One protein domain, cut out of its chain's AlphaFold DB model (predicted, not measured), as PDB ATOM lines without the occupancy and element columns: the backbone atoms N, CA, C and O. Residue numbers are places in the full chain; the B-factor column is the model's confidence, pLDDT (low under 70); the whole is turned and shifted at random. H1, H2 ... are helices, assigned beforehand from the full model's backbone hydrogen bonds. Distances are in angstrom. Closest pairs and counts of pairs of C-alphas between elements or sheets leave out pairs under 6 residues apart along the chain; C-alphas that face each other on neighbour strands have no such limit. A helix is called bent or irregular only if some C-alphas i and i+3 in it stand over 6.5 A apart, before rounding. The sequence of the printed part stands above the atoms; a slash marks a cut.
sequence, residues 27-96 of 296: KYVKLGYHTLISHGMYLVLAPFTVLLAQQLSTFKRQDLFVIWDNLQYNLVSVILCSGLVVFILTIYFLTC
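AT A GLANCE: This is residues 27 to 96 of the 296 residues of a protein of Apium graveolens (UniProt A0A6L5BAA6). The longest helix, H4, is the returning arm of a wide, open hook made of four helices strung end to end. H1 and H2 follow each other in a long arm that changes direction between them, H3 makes the bend of the hook, and H4 folds back from the far end of H3 and stays apart from H2, leaving the hook open. The printed part has 70 residues with four named helices, H1, H2, H3 and H4 in that order along the chain, and no named strand; its class is all helix. The whole is extended, with a radius of gyration of the C-alphas of 18.1 A, and its elongated outline spans 58 by 29 by 20 A.

HOW THE PARTS SIT: H4, residues 75 to 95, and H3, residues 61 to 73, touch only at the corner by their link, with residues 77 to 78 of H4 and 70 to 72 of H3. Their closest C-alphas, those of Leu 71 and Val 78, are 5.5 A apart. The lines of H3 and H4 are about perpendicular, only just, at 72 degrees. H2, residues 40 to 57, is apart from both H3 and H4. H1, residues 27 to 38, and H2 are close but not clearly touching: their closest C-alphas, those of Leu 36 and Leu 43, are 7.9 A apart. H1 and H2 run the same way at a steep tilt of 51 degrees. H1 is apart from H3 and H4. In H1 and H4 every O i to N i+4 pair is within hydrogen-bond range, in H2 12 of 14 and in H3 8 of 9.

IN THESE COORDINATES: H4 runs 29.9 A from C-alpha 75 at (16.084, 15.882, 115.621) to C-alpha 95 at (-5.815, 29.572, 100.458). H3, from Arg 61 to Tyr 73, measures 19.2 A from first to last C-alpha. H2, from Gly 40 to Ser 57, measures 26.0 A; it is neither bent nor irregular, but only just: C-alphas 44 and 47 are 6.2 A apart. H1 begins at C-alpha 27, at (2.317, 49.034, 74.721), and measures 16.1 A to C-alpha 38.

THE WHOLE: The two C-alphas farthest apart, those of Lys 27 and Tyr 73, are 58.0 A apart, and the first and last printed C-alphas, those of Lys 27 and Cys 96, are 35.4 A apart. Residues 27 to 66 and 82 to 96 stand free. The printed part has no cut, and the links H1 to H2, H2 to H3 and H3 to H4 are tight. The mean pLDDT of the printed part is 79.8; residues 27 and 72 of the model are under 70.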
ATOM      1  N   LYS A  27       3.502  49.891  74.584       63.47
ATOM      2  CA  LYS A  27       2.317  49.034  74.721       63.47
ATOM      3  C   LYS A  27       2.674  47.560  74.959       63.47
ATOM      4  O   LYS A  27       2.063  46.937  75.818       63.47
ATOM      5  N   TYR A  28       3.673  47.020  74.258       71.56
ATOM      6  CA  TYR A  28       4.129  45.637  74.448       71.56
ATOM      7  C   TYR A  28       5.017  45.482  75.679       71.56
ATOM      8  O   TYR A  28       4.984  44.430  76.304       71.56
ATOM      9  N   VAL A  29       5.739  46.531  76.082       77.81
ATOM     10  CA  VAL A  29       6.484  46.535  77.353       77.81
ATOM     11  C   VAL A  29       5.513  46.479  78.522       77.81
ATOM     12  O   VAL A  29       5.641  45.624  79.386       77.81
ATOM     13  N   LYS A  30       4.485  47.334  78.521       75.19
ATOM     14  CA  LYS A  30       3.459  47.356  79.566       75.19
ATOM     15  C   LYS A  30       2.660  46.054  79.605       75.19
ATOM     16  O   LYS A  30       2.384  45.562  80.692       75.19
ATOM     17  N   LEU A  31       2.333  45.484  78.442       76.94
ATOM     18  CA  LEU A  31       1.691  44.173  78.350       76.94
ATOM     19  C   LEU A  31       2.609  43.071  78.891       76.94
ATOM     20  O   LEU A  31       2.174  42.286  79.719       76.94
ATOM     21  N   GLY A  32       3.883  43.062  78.494       79.69
ATOM     22  CA  GLY A  32       4.879  42.106  78.973       79.69
ATOM     23  C   GLY A  32       5.077  42.177  80.484       79.69
ATOM     24  O   GLY A  32       5.003  41.151  81.144       79.69
ATOM     25  N   TYR A  33       5.230  43.377  81.052       78.94
ATOM     26  CA  TYR A  33       5.311  43.578  82.503       78.94
ATOM     27  C   TYR A  33       4.026  43.163  83.214       78.94
ATOM     28  O   TYR A  33       4.088  42.513  84.252       78.94
ATOM     29  N   HIS A  34       2.859  43.505  82.665       77.38
ATOM     30  CA  HIS A  34       1.591  43.099  83.255       77.38
ATOM     31  C   HIS A  34       1.453  41.577  83.264       77.38
ATOM     32  O   HIS A  34       1.112  41.022  84.301       77.38
ATOM     33  N   THR A  35       1.789  40.895  82.168       75.31
ATOM     34  CA  THR A  35       1.796  39.430  82.075       75.31
ATOM     35  C   THR A  35       2.825  38.810  83.021       75.31
ATOM     36  O   THR A  35       2.494  37.871  83.737       75.31
ATOM     37  N   LEU A  36       4.040  39.360  83.090       78.94
ATOM     38  CA  LEU A  36       5.109  38.870  83.964       78.94
ATOM     39  C   LEU A  36       4.759  39.030  85.448       78.94
ATOM     40  O   LEU A  36       5.077  38.159  86.241       78.94
ATOM     41  N   ILE A  37       4.091  40.119  85.834       78.31
ATOM     42  CA  ILE A  37       3.671  40.353  87.223       78.31
ATOM     43  C   ILE A  37       2.438  39.505  87.558       78.31
ATOM     44  O   ILE A  37       2.404  38.860  88.599       78.31
ATOM     45  N   SER A  38       1.444  39.459  86.667       76.38
ATOM     46  CA  SER A  38       0.206  38.693  86.891       76.38
ATOM     47  C   SER A  38       0.422  37.178  86.883       76.38
ATOM     48  O   SER A  38      -0.246  36.470  87.630       76.38
ATOM     49  N   HIS A  39       1.375  36.679  86.092       78.69
ATOM     50  CA  HIS A  39       1.682  35.250  85.974       78.69
ATOM     51  C   HIS A  39       3.056  34.886  86.556       78.69
ATOM     52  O   HIS A  39       3.499  33.747  86.421       78.69
ATOM     53  N   GLY A  40       3.737  35.823  87.222       77.62
ATOM     54  CA  GLY A  40       5.108  35.652  87.712       77.62
ATOM     55  C   GLY A  40       5.257  34.503  88.698       77.62
ATOM     56  O   GLY A  40       6.202  33.727  88.598       77.62
ATOM     57  N   MET A  41       4.273  34.321  89.583       72.38
ATOM     58  CA  MET A  41       4.230  33.152  90.464       72.38
ATOM     59  C   MET A  41       4.212  31.844  89.673       72.38
ATOM     60  O   MET A  41       4.963  30.940  90.011       72.38
ATOM     61  N   TYR A  42       3.418  31.741  88.606       77.44
ATOM     62  CA  TYR A  42       3.355  30.532  87.780       77.44
ATOM     63  C   TYR A  42       4.639  30.315  86.975       77.44
ATOM     64  O   TYR A  42       5.107  29.186  86.883       77.44
ATOM     65  N   LEU A  43       5.243  31.384  86.449       80.44
ATOM     66  CA  LEU A  43       6.514  31.317  85.719       80.44
ATOM     67  C   LEU A  43       7.679  30.852  86.603       80.44
ATOM     68  O   LEU A  43       8.589  30.200  86.102       80.44
ATOM     69  N   VAL A  44       7.643  31.156  87.903       77.94
ATOM     70  CA  VAL A  44       8.641  30.686  88.875       77.94
ATOM     71  C   VAL A  44       8.282  29.301  89.420       77.94
ATOM     72  O   VAL A  44       9.146  28.433  89.502       77.94
ATOM     73  N   LEU A  45       7.016  29.048  89.760       79.00
ATOM     74  CA  LEU A  45       6.584  27.776  90.347       79.00
ATOM     75  C   LEU A  45       6.619  26.622  89.340       79.00
ATOM     76  O   LEU A  45       7.003  25.521  89.716       79.00
ATOM     77  N   ALA A  46       6.282  26.849  88.067       81.12
ATOM     78  CA  ALA A  46       6.267  25.803  87.044       81.12
ATOM     79  C   ALA A  46       7.626  25.083  86.873       81.12
ATOM     80  O   ALA A  46       7.654  23.858  87.013       81.12
ATOM     81  N   PRO A  47       8.768  25.766  86.653       81.56
ATOM     82  CA  PRO A  47      10.062  25.088  86.565       81.56
ATOM     83  C   PRO A  47      10.448  24.397  87.879       81.56
ATOM     84  O   PRO A  47      11.005  23.303  87.838       81.56
ATOM     85  N   PHE A  48      10.080  24.958  89.038       80.38
ATOM     86  CA  PHE A  48      10.262  24.290  90.332       80.38
ATOM     87  C   PHE A  48       9.459  22.989  90.433       80.38
ATOM     88  O   PHE A  48       9.996  21.977  90.875       80.38
ATOM     89  N   THR A  49       8.202  22.976  89.980       78.00
ATOM     90  CA  THR A  49       7.376  21.757  89.967       78.00
ATOM     91  C   THR A  49       7.908  20.703  88.998       78.00
ATOM     92  O   THR A  49       7.873  19.521  89.324       78.00
ATOM     93  N   VAL A  50       8.462  21.111  87.850       83.88
ATOM     94  CA  VAL A  50       9.099  20.197  86.885       83.88
ATOM     95  C   VAL A  50      10.380  19.597  87.467       83.88
ATOM     96  O   VAL A  50      10.577  18.387  87.386       83.88
ATOM     97  N   LEU A  51      11.220  20.412  88.113       83.75
ATOM     98  CA  LEU A  51      12.431  19.946  88.794       83.75
ATOM     99  C   LEU A  51      12.104  18.992  89.951       83.75
ATOM    100  O   LEU A  51      12.721  17.934  90.060       83.75
ATOM    101  N   LEU A  52      11.102  19.322  90.772       79.88
ATOM    102  CA  LEU A  52      10.606  18.447  91.838       79.88
ATOM    103  C   LEU A  52      10.070  17.125  91.278       79.88
ATOM    104  O   LEU A  52      10.407  16.068  91.800       79.88
ATOM    105  N   ALA A  53       9.286  17.160  90.198       80.38
ATOM    106  CA  ALA A  53       8.766  15.956  89.552       80.38
ATOM    107  C   ALA A  53       9.886  15.081  88.967       80.38
ATOM    108  O   ALA A  53       9.844  13.859  89.098       80.38
ATOM    109  N   GLN A  54      10.915  15.688  88.367       81.19
ATOM    110  CA  GLN A  54      12.081  14.968  87.858       81.19
ATOM    111  C   GLN A  54      12.875  14.310  88.996       81.19
ATOM    112  O   GLN A  54      13.246  13.144  88.874       81.19
ATOM    113  N   GLN A  55      13.072  15.008  90.119       76.50
ATOM    114  CA  GLN A  55      13.722  14.429  91.299       76.50
ATOM    115  C   GLN A  55      12.893  13.314  91.953       76.50
ATOM    116  O   GLN A  55      13.454  12.292  92.350       76.50
ATOM    117  N   LEU A  56      11.566  13.466  92.007       75.50
ATOM    118  CA  LEU A  56      10.639  12.434  92.488       75.50
ATOM    119  C   LEU A  56      10.601  11.209  91.560       75.50
ATOM    120  O   LEU A  56      10.446  10.090  92.033       75.50
ATOM    121  N   SER A  57      10.785  11.395  90.250       76.00
ATOM    122  CA  SER A  57      10.878  10.298  89.273       76.00
ATOM    123  C   SER A  57      12.164   9.475  89.432       76.00
ATOM    124  O   SER A  57      12.158   8.256  89.276       76.00
ATOM    125  N   THR A  58      13.273  10.117  89.815       78.88
ATOM    126  CA  THR A  58      14.535   9.427  90.137       78.88
ATOM    127  C   THR A  58      14.565   8.796  91.532       78.88
ATOM    128  O   THR A  58      15.530   8.110  91.865       78.88
ATOM    129  N   PHE A  59      13.526   9.015  92.339       74.62
ATOM    130  CA  PHE A  59      13.449   8.598  93.735       74.62
ATOM    131  C   PHE A  59      13.221   7.088  93.846       74.62
ATOM    132  O   PHE A  59      12.215   6.554  93.371       74.62
ATOM    133  N   LYS A  60      14.150   6.367  94.475       80.50
ATOM    134  CA  LYS A  60      14.044   4.916  94.661       80.50
ATOM    135  C   LYS A  60      13.441   4.590  96.025       80.50
ATOM    136  O   LYS A  60      13.550   5.344  96.987       80.50
ATOM    137  N   ARG A  61      12.863   3.390  96.154       70.25
ATOM    138  CA  ARG A  61      12.338   2.879  97.439       70.25
ATOM    139  C   ARG A  61      13.396   2.842  98.553       70.25
ATOM    140  O   ARG A  61      13.039   2.945  99.715       70.25
ATOM    141  N   GLN A  62      14.674   2.697  98.199       73.88
ATOM    142  CA  GLN A  62      15.801   2.716  99.137       73.88
ATOM    143  C   GLN A  62      16.056   4.113  99.727       73.88
ATOM    144  O   GLN A  62      16.388   4.213 100.904       73.88
ATOM    145  N   ASP A  63      15.809   5.182  98.967       75.56
ATOM    146  CA  ASP A  63      15.979   6.564  99.436       75.56
ATOM    147  C   ASP A  63      14.946   6.921 100.517       75.56
ATOM    148  O   ASP A  63      15.252   7.643 101.462       75.56
ATOM    149  N   LEU A  64      13.742   6.334 100.444       72.25
ATOM    150  CA  LEU A  64      12.731   6.448 101.504       72.25
ATOM    151  C   LEU A  64      13.220   5.859 102.832       72.25
ATOM    152  O   LEU A  64      12.959   6.449 103.877       72.25
ATOM    153  N   PHE A  65      13.946   4.735 102.806       73.31
ATOM    154  CA  PHE A  65      14.507   4.137 104.022       73.31
ATOM    155  C   PHE A  65      15.618   5.003 104.620       73.31
ATOM    156  O   PHE A  65      15.645   5.182 105.830       73.31
ATOM    157  N   VAL A  66      16.483   5.599 103.793       73.81
ATOM    158  CA  VAL A  66      17.549   6.509 104.257       73.81
ATOM    159  C   VAL A  66      16.977   7.801 104.844       73.81
ATOM    160  O   VAL A  66      17.495   8.322 105.831       73.81
ATOM    161  N   ILE A  67      15.898   8.330 104.265       72.69
ATOM    162  CA  ILE A  67      15.195   9.502 104.803       72.69
ATOM    163  C   ILE A  67      14.487   9.151 106.107       72.69
ATOM    164  O   ILE A  67      14.544   9.935 107.048       72.69
ATOM    165  N   TRP A  68      13.856   7.981 106.178       70.69
ATOM    166  CA  TRP A  68      13.218   7.489 107.393       70.69
ATOM    167  C   TRP A  68      14.228   7.300 108.531       70.69
ATOM    168  O   TRP A  68      13.983   7.761 109.640       70.69
ATOM    169  N   ASP A  69      15.387   6.712 108.239       74.62
ATOM    170  CA  ASP A  69      16.494   6.545 109.185       74.62
ATOM    171  C   ASP A  69      17.025   7.912 109.663       74.62
ATOM    172  O   ASP A  69      17.081   8.190 110.859       74.62
ATOM    173  N   ASN A  70      17.266   8.853 108.741       71.50
ATOM    174  CA  ASN A  70      17.641  10.226 109.096       71.50
ATOM    175  C   ASN A  70      16.559  10.963 109.904       71.50
ATOM    176  O   ASN A  70      16.897  11.761 110.773       71.50
ATOM    177  N   LEU A  71      15.272  10.716 109.651       70.75
ATOM    178  CA  LEU A  71      14.185  11.249 110.474       70.75
ATOM    179  C   LEU A  71      14.178  10.625 111.875       70.75
ATOM    180  O   LEU A  71      13.867  11.316 112.836       70.75
ATOM    181  N   GLN A  72      14.519   9.344 112.023       69.44
ATOM    182  CA  GLN A  72      14.543   8.686 113.332       69.44
ATOM    183  C   GLN A  72      15.702   9.165 114.216       69.44
ATOM    184  O   GLN A  72      15.524   9.276 115.428       69.44
ATOM    185  N   TYR A  73      16.857   9.490 113.628       72.25
ATOM    186  CA  TYR A  73      18.072   9.811 114.388       72.25
ATOM    187  C   TYR A  73      18.470  11.296 114.385       72.25
ATOM    188  O   TYR A  73      19.299  11.697 115.203       72.25
ATOM    189  N   ASN A  74      17.885  12.139 113.525       80.75
ATOM    190  CA  ASN A  74      18.226  13.562 113.438       80.75
ATOM    191  C   ASN A  74      17.048  14.470 113.828       80.75
ATOM    192  O   ASN A  74      16.163  14.774 113.025       80.75
ATOM    193  N   LEU A  75      17.091  14.972 115.066       80.00
ATOM    194  CA  LEU A  75      16.084  15.882 115.621       80.00
ATOM    195  C   LEU A  75      15.878  17.140 114.756       80.00
ATOM    196  O   LEU A  75      14.749  17.606 114.612       80.00
ATOM    197  N   VAL A  76      16.946  17.669 114.146       83.75
ATOM    198  CA  VAL A  76      16.867  18.855 113.277       83.75
ATOM    199  C   VAL A  76      16.020  18.555 112.042       83.75
ATOM    200  O   VAL A  76      15.148  19.352 111.698       83.75
ATOM    201  N   SER A  77      16.216  17.389 111.419       80.88
ATOM    202  CA  SER A  77      15.434  16.948 110.257       80.88
ATOM    203  C   SER A  77      13.951  16.786 110.598       80.88
ATOM    204  O   SER A  77      13.097  17.237 109.837       80.88
ATOM    205  N   VAL A  78      13.623  16.221 111.767       84.50
ATOM    206  CA  VAL A  78      12.229  16.086 112.235       84.50
ATOM    207  C   VAL A  78      11.567  17.449 112.426       84.50
ATOM    208  O   VAL A  78      10.438  17.656 111.973       84.50
ATOM    209  N   ILE A  79      12.260  18.395 113.065       86.94
ATOM    210  CA  ILE A  79      11.745  19.753 113.290       86.94
ATOM    211  C   ILE A  79      11.520  20.470 111.954       86.94
ATOM    212  O   ILE A  79      10.470  21.078 111.753       86.94
ATOM    213  N   LEU A  80      12.461  20.367 111.011       87.50
ATOM    214  CA  LEU A  80      12.344  21.017 109.703       87.50
ATOM    215  C   LEU A  80      11.197  20.428 108.871       87.50
ATOM    216  O   LEU A  80      10.394  21.177 108.315       87.50
ATOM    217  N   CYS A  81      11.081  19.098 108.813       84.88
ATOM    218  CA  CYS A  81      10.017  18.421 108.072       84.88
ATOM    219  C   CYS A  81       8.635  18.683 108.681       84.88
ATOM    220  O   CYS A  81       7.696  18.990 107.948       84.88
ATOM    221  N   SER A  82       8.498  18.610 110.007       87.62
ATOM    222  CA  SER A  82       7.230  18.920 110.684       87.62
ATOM    223  C   SER A  82       6.848  20.392 110.526       87.62
ATOM    224  O   SER A  82       5.699  20.687 110.200       87.62
ATOM    225  N   GLY A  83       7.810  21.313 110.650       92.88
ATOM    226  CA  GLY A  83       7.611  22.738 110.384       92.88
ATOM    227  C   GLY A  83       7.151  23.009 108.950       92.88
ATOM    228  O   GLY A  83       6.198  23.760 108.748       92.88
ATOM    229  N   LEU A  84       7.758  22.346 107.958       90.69
ATOM    230  CA  LEU A  84       7.358  22.443 106.552       90.69
ATOM    231  C   LEU A  84       5.932  21.918 106.331       90.69
ATOM    232  O   LEU A  84       5.142  22.572 105.655       90.69
ATOM    233  N   VAL A  85       5.580  20.767 106.912       91.38
ATOM    234  CA  VAL A  85       4.224  20.204 106.811       91.38
ATOM    235  C   VAL A  85       3.201  21.150 107.432       91.38
ATOM    236  O   VAL A  85       2.201  21.461 106.790       91.38
ATOM    237  N   VAL A  86       3.459  21.665 108.638       95.19
ATOM    238  CA  VAL A  86       2.573  22.637 109.298       95.19
ATOM    239  C   VAL A  86       2.448  23.909 108.462       95.19
ATOM    240  O   VAL A  86       1.342  24.418 108.299       95.19
ATOM    241  N   PHE A  87       3.542  24.403 107.881       91.94
ATOM    242  CA  PHE A  87       3.531  25.572 107.006       91.94
ATOM    243  C   PHE A  87       2.695  25.341 105.739       91.94
ATOM    244  O   PHE A  87       1.830  26.157 105.423       91.94
ATOM    245  N   ILE A  88       2.886  24.209 105.051       91.00
ATOM    246  CA  ILE A  88       2.116  23.837 103.854       91.00
ATOM    247  C   ILE A  88       0.634  23.678 104.195       91.00
ATOM    248  O   ILE A  88      -0.208  24.236 103.497       91.00
ATOM    249  N   LEU A  89       0.306  22.967 105.279       91.69
ATOM    250  CA  LEU A  89      -1.074  22.807 105.740       91.69
ATOM    251  C   LEU A  89      -1.697  24.160 106.091       91.69
ATOM    252  O   LEU A  89      -2.829  24.430 105.705       91.69
ATOM    253  N   THR A  90      -0.954  25.037 106.765       92.00
ATOM    254  CA  THR A  90      -1.422  26.385 107.107       92.00
ATOM    255  C   THR A  90      -1.716  27.189 105.844       92.00
ATOM    256  O   THR A  90      -2.800  27.753 105.732       92.00
ATOM    257  N   ILE A  91      -0.809  27.198 104.860       88.69
ATOM    258  CA  ILE A  91      -1.057  27.850 103.567       88.69
ATOM    259  C   ILE A  91      -2.286  27.243 102.896       88.69
ATOM    260  O   ILE A  91      -3.156  27.994 102.476       88.69
ATOM    261  N   TYR A  92      -2.385  25.918 102.828       87.38
ATOM    262  CA  TYR A  92      -3.511  25.218 102.215       87.38
ATOM    263  C   TYR A  92      -4.851  25.626 102.846       87.38
ATOM    264  O   TYR A  92      -5.757  26.063 102.144       87.38
ATOM    265  N   PHE A  93      -4.968  25.592 104.177       84.44
ATOM    266  CA  PHE A  93      -6.197  26.001 104.867       84.44
ATOM    267  C   PHE A  93      -6.503  27.500 104.739       84.44
ATOM    268  O   PHE A  93      -7.667  27.899 104.824       84.44
ATOM    269  N   LEU A  94      -5.484  28.341 104.542       82.69
ATOM    270  CA  LEU A  94      -5.658  29.777 104.327       82.69
ATOM    271  C   LEU A  94      -6.014  30.127 102.874       82.69
ATOM    272  O   LEU A  94      -6.693  31.132 102.664       82.69
ATOM    273  N   THR A  95      -5.581  29.331 101.893       82.06
ATOM    274  CA  THR A  95      -5.815  29.572 100.458       82.06
ATOM    275  C   THR A  95      -7.007  28.809  99.898       82.06
ATOM    276  O   THR A  95      -7.540  29.210  98.862       82.06
ATOM    277  N   CYS A  96      -7.463  27.747 100.564       82.81
ATOM    278  CA  CYS A  96      -8.637  27.008 100.129       82.81
ATOM    279  C   CYS A  96      -9.900  27.885 100.198       82.81
ATOM    280  O   CYS A  96     -10.236  28.398 101.275       82.81
TER     281      CYS A  96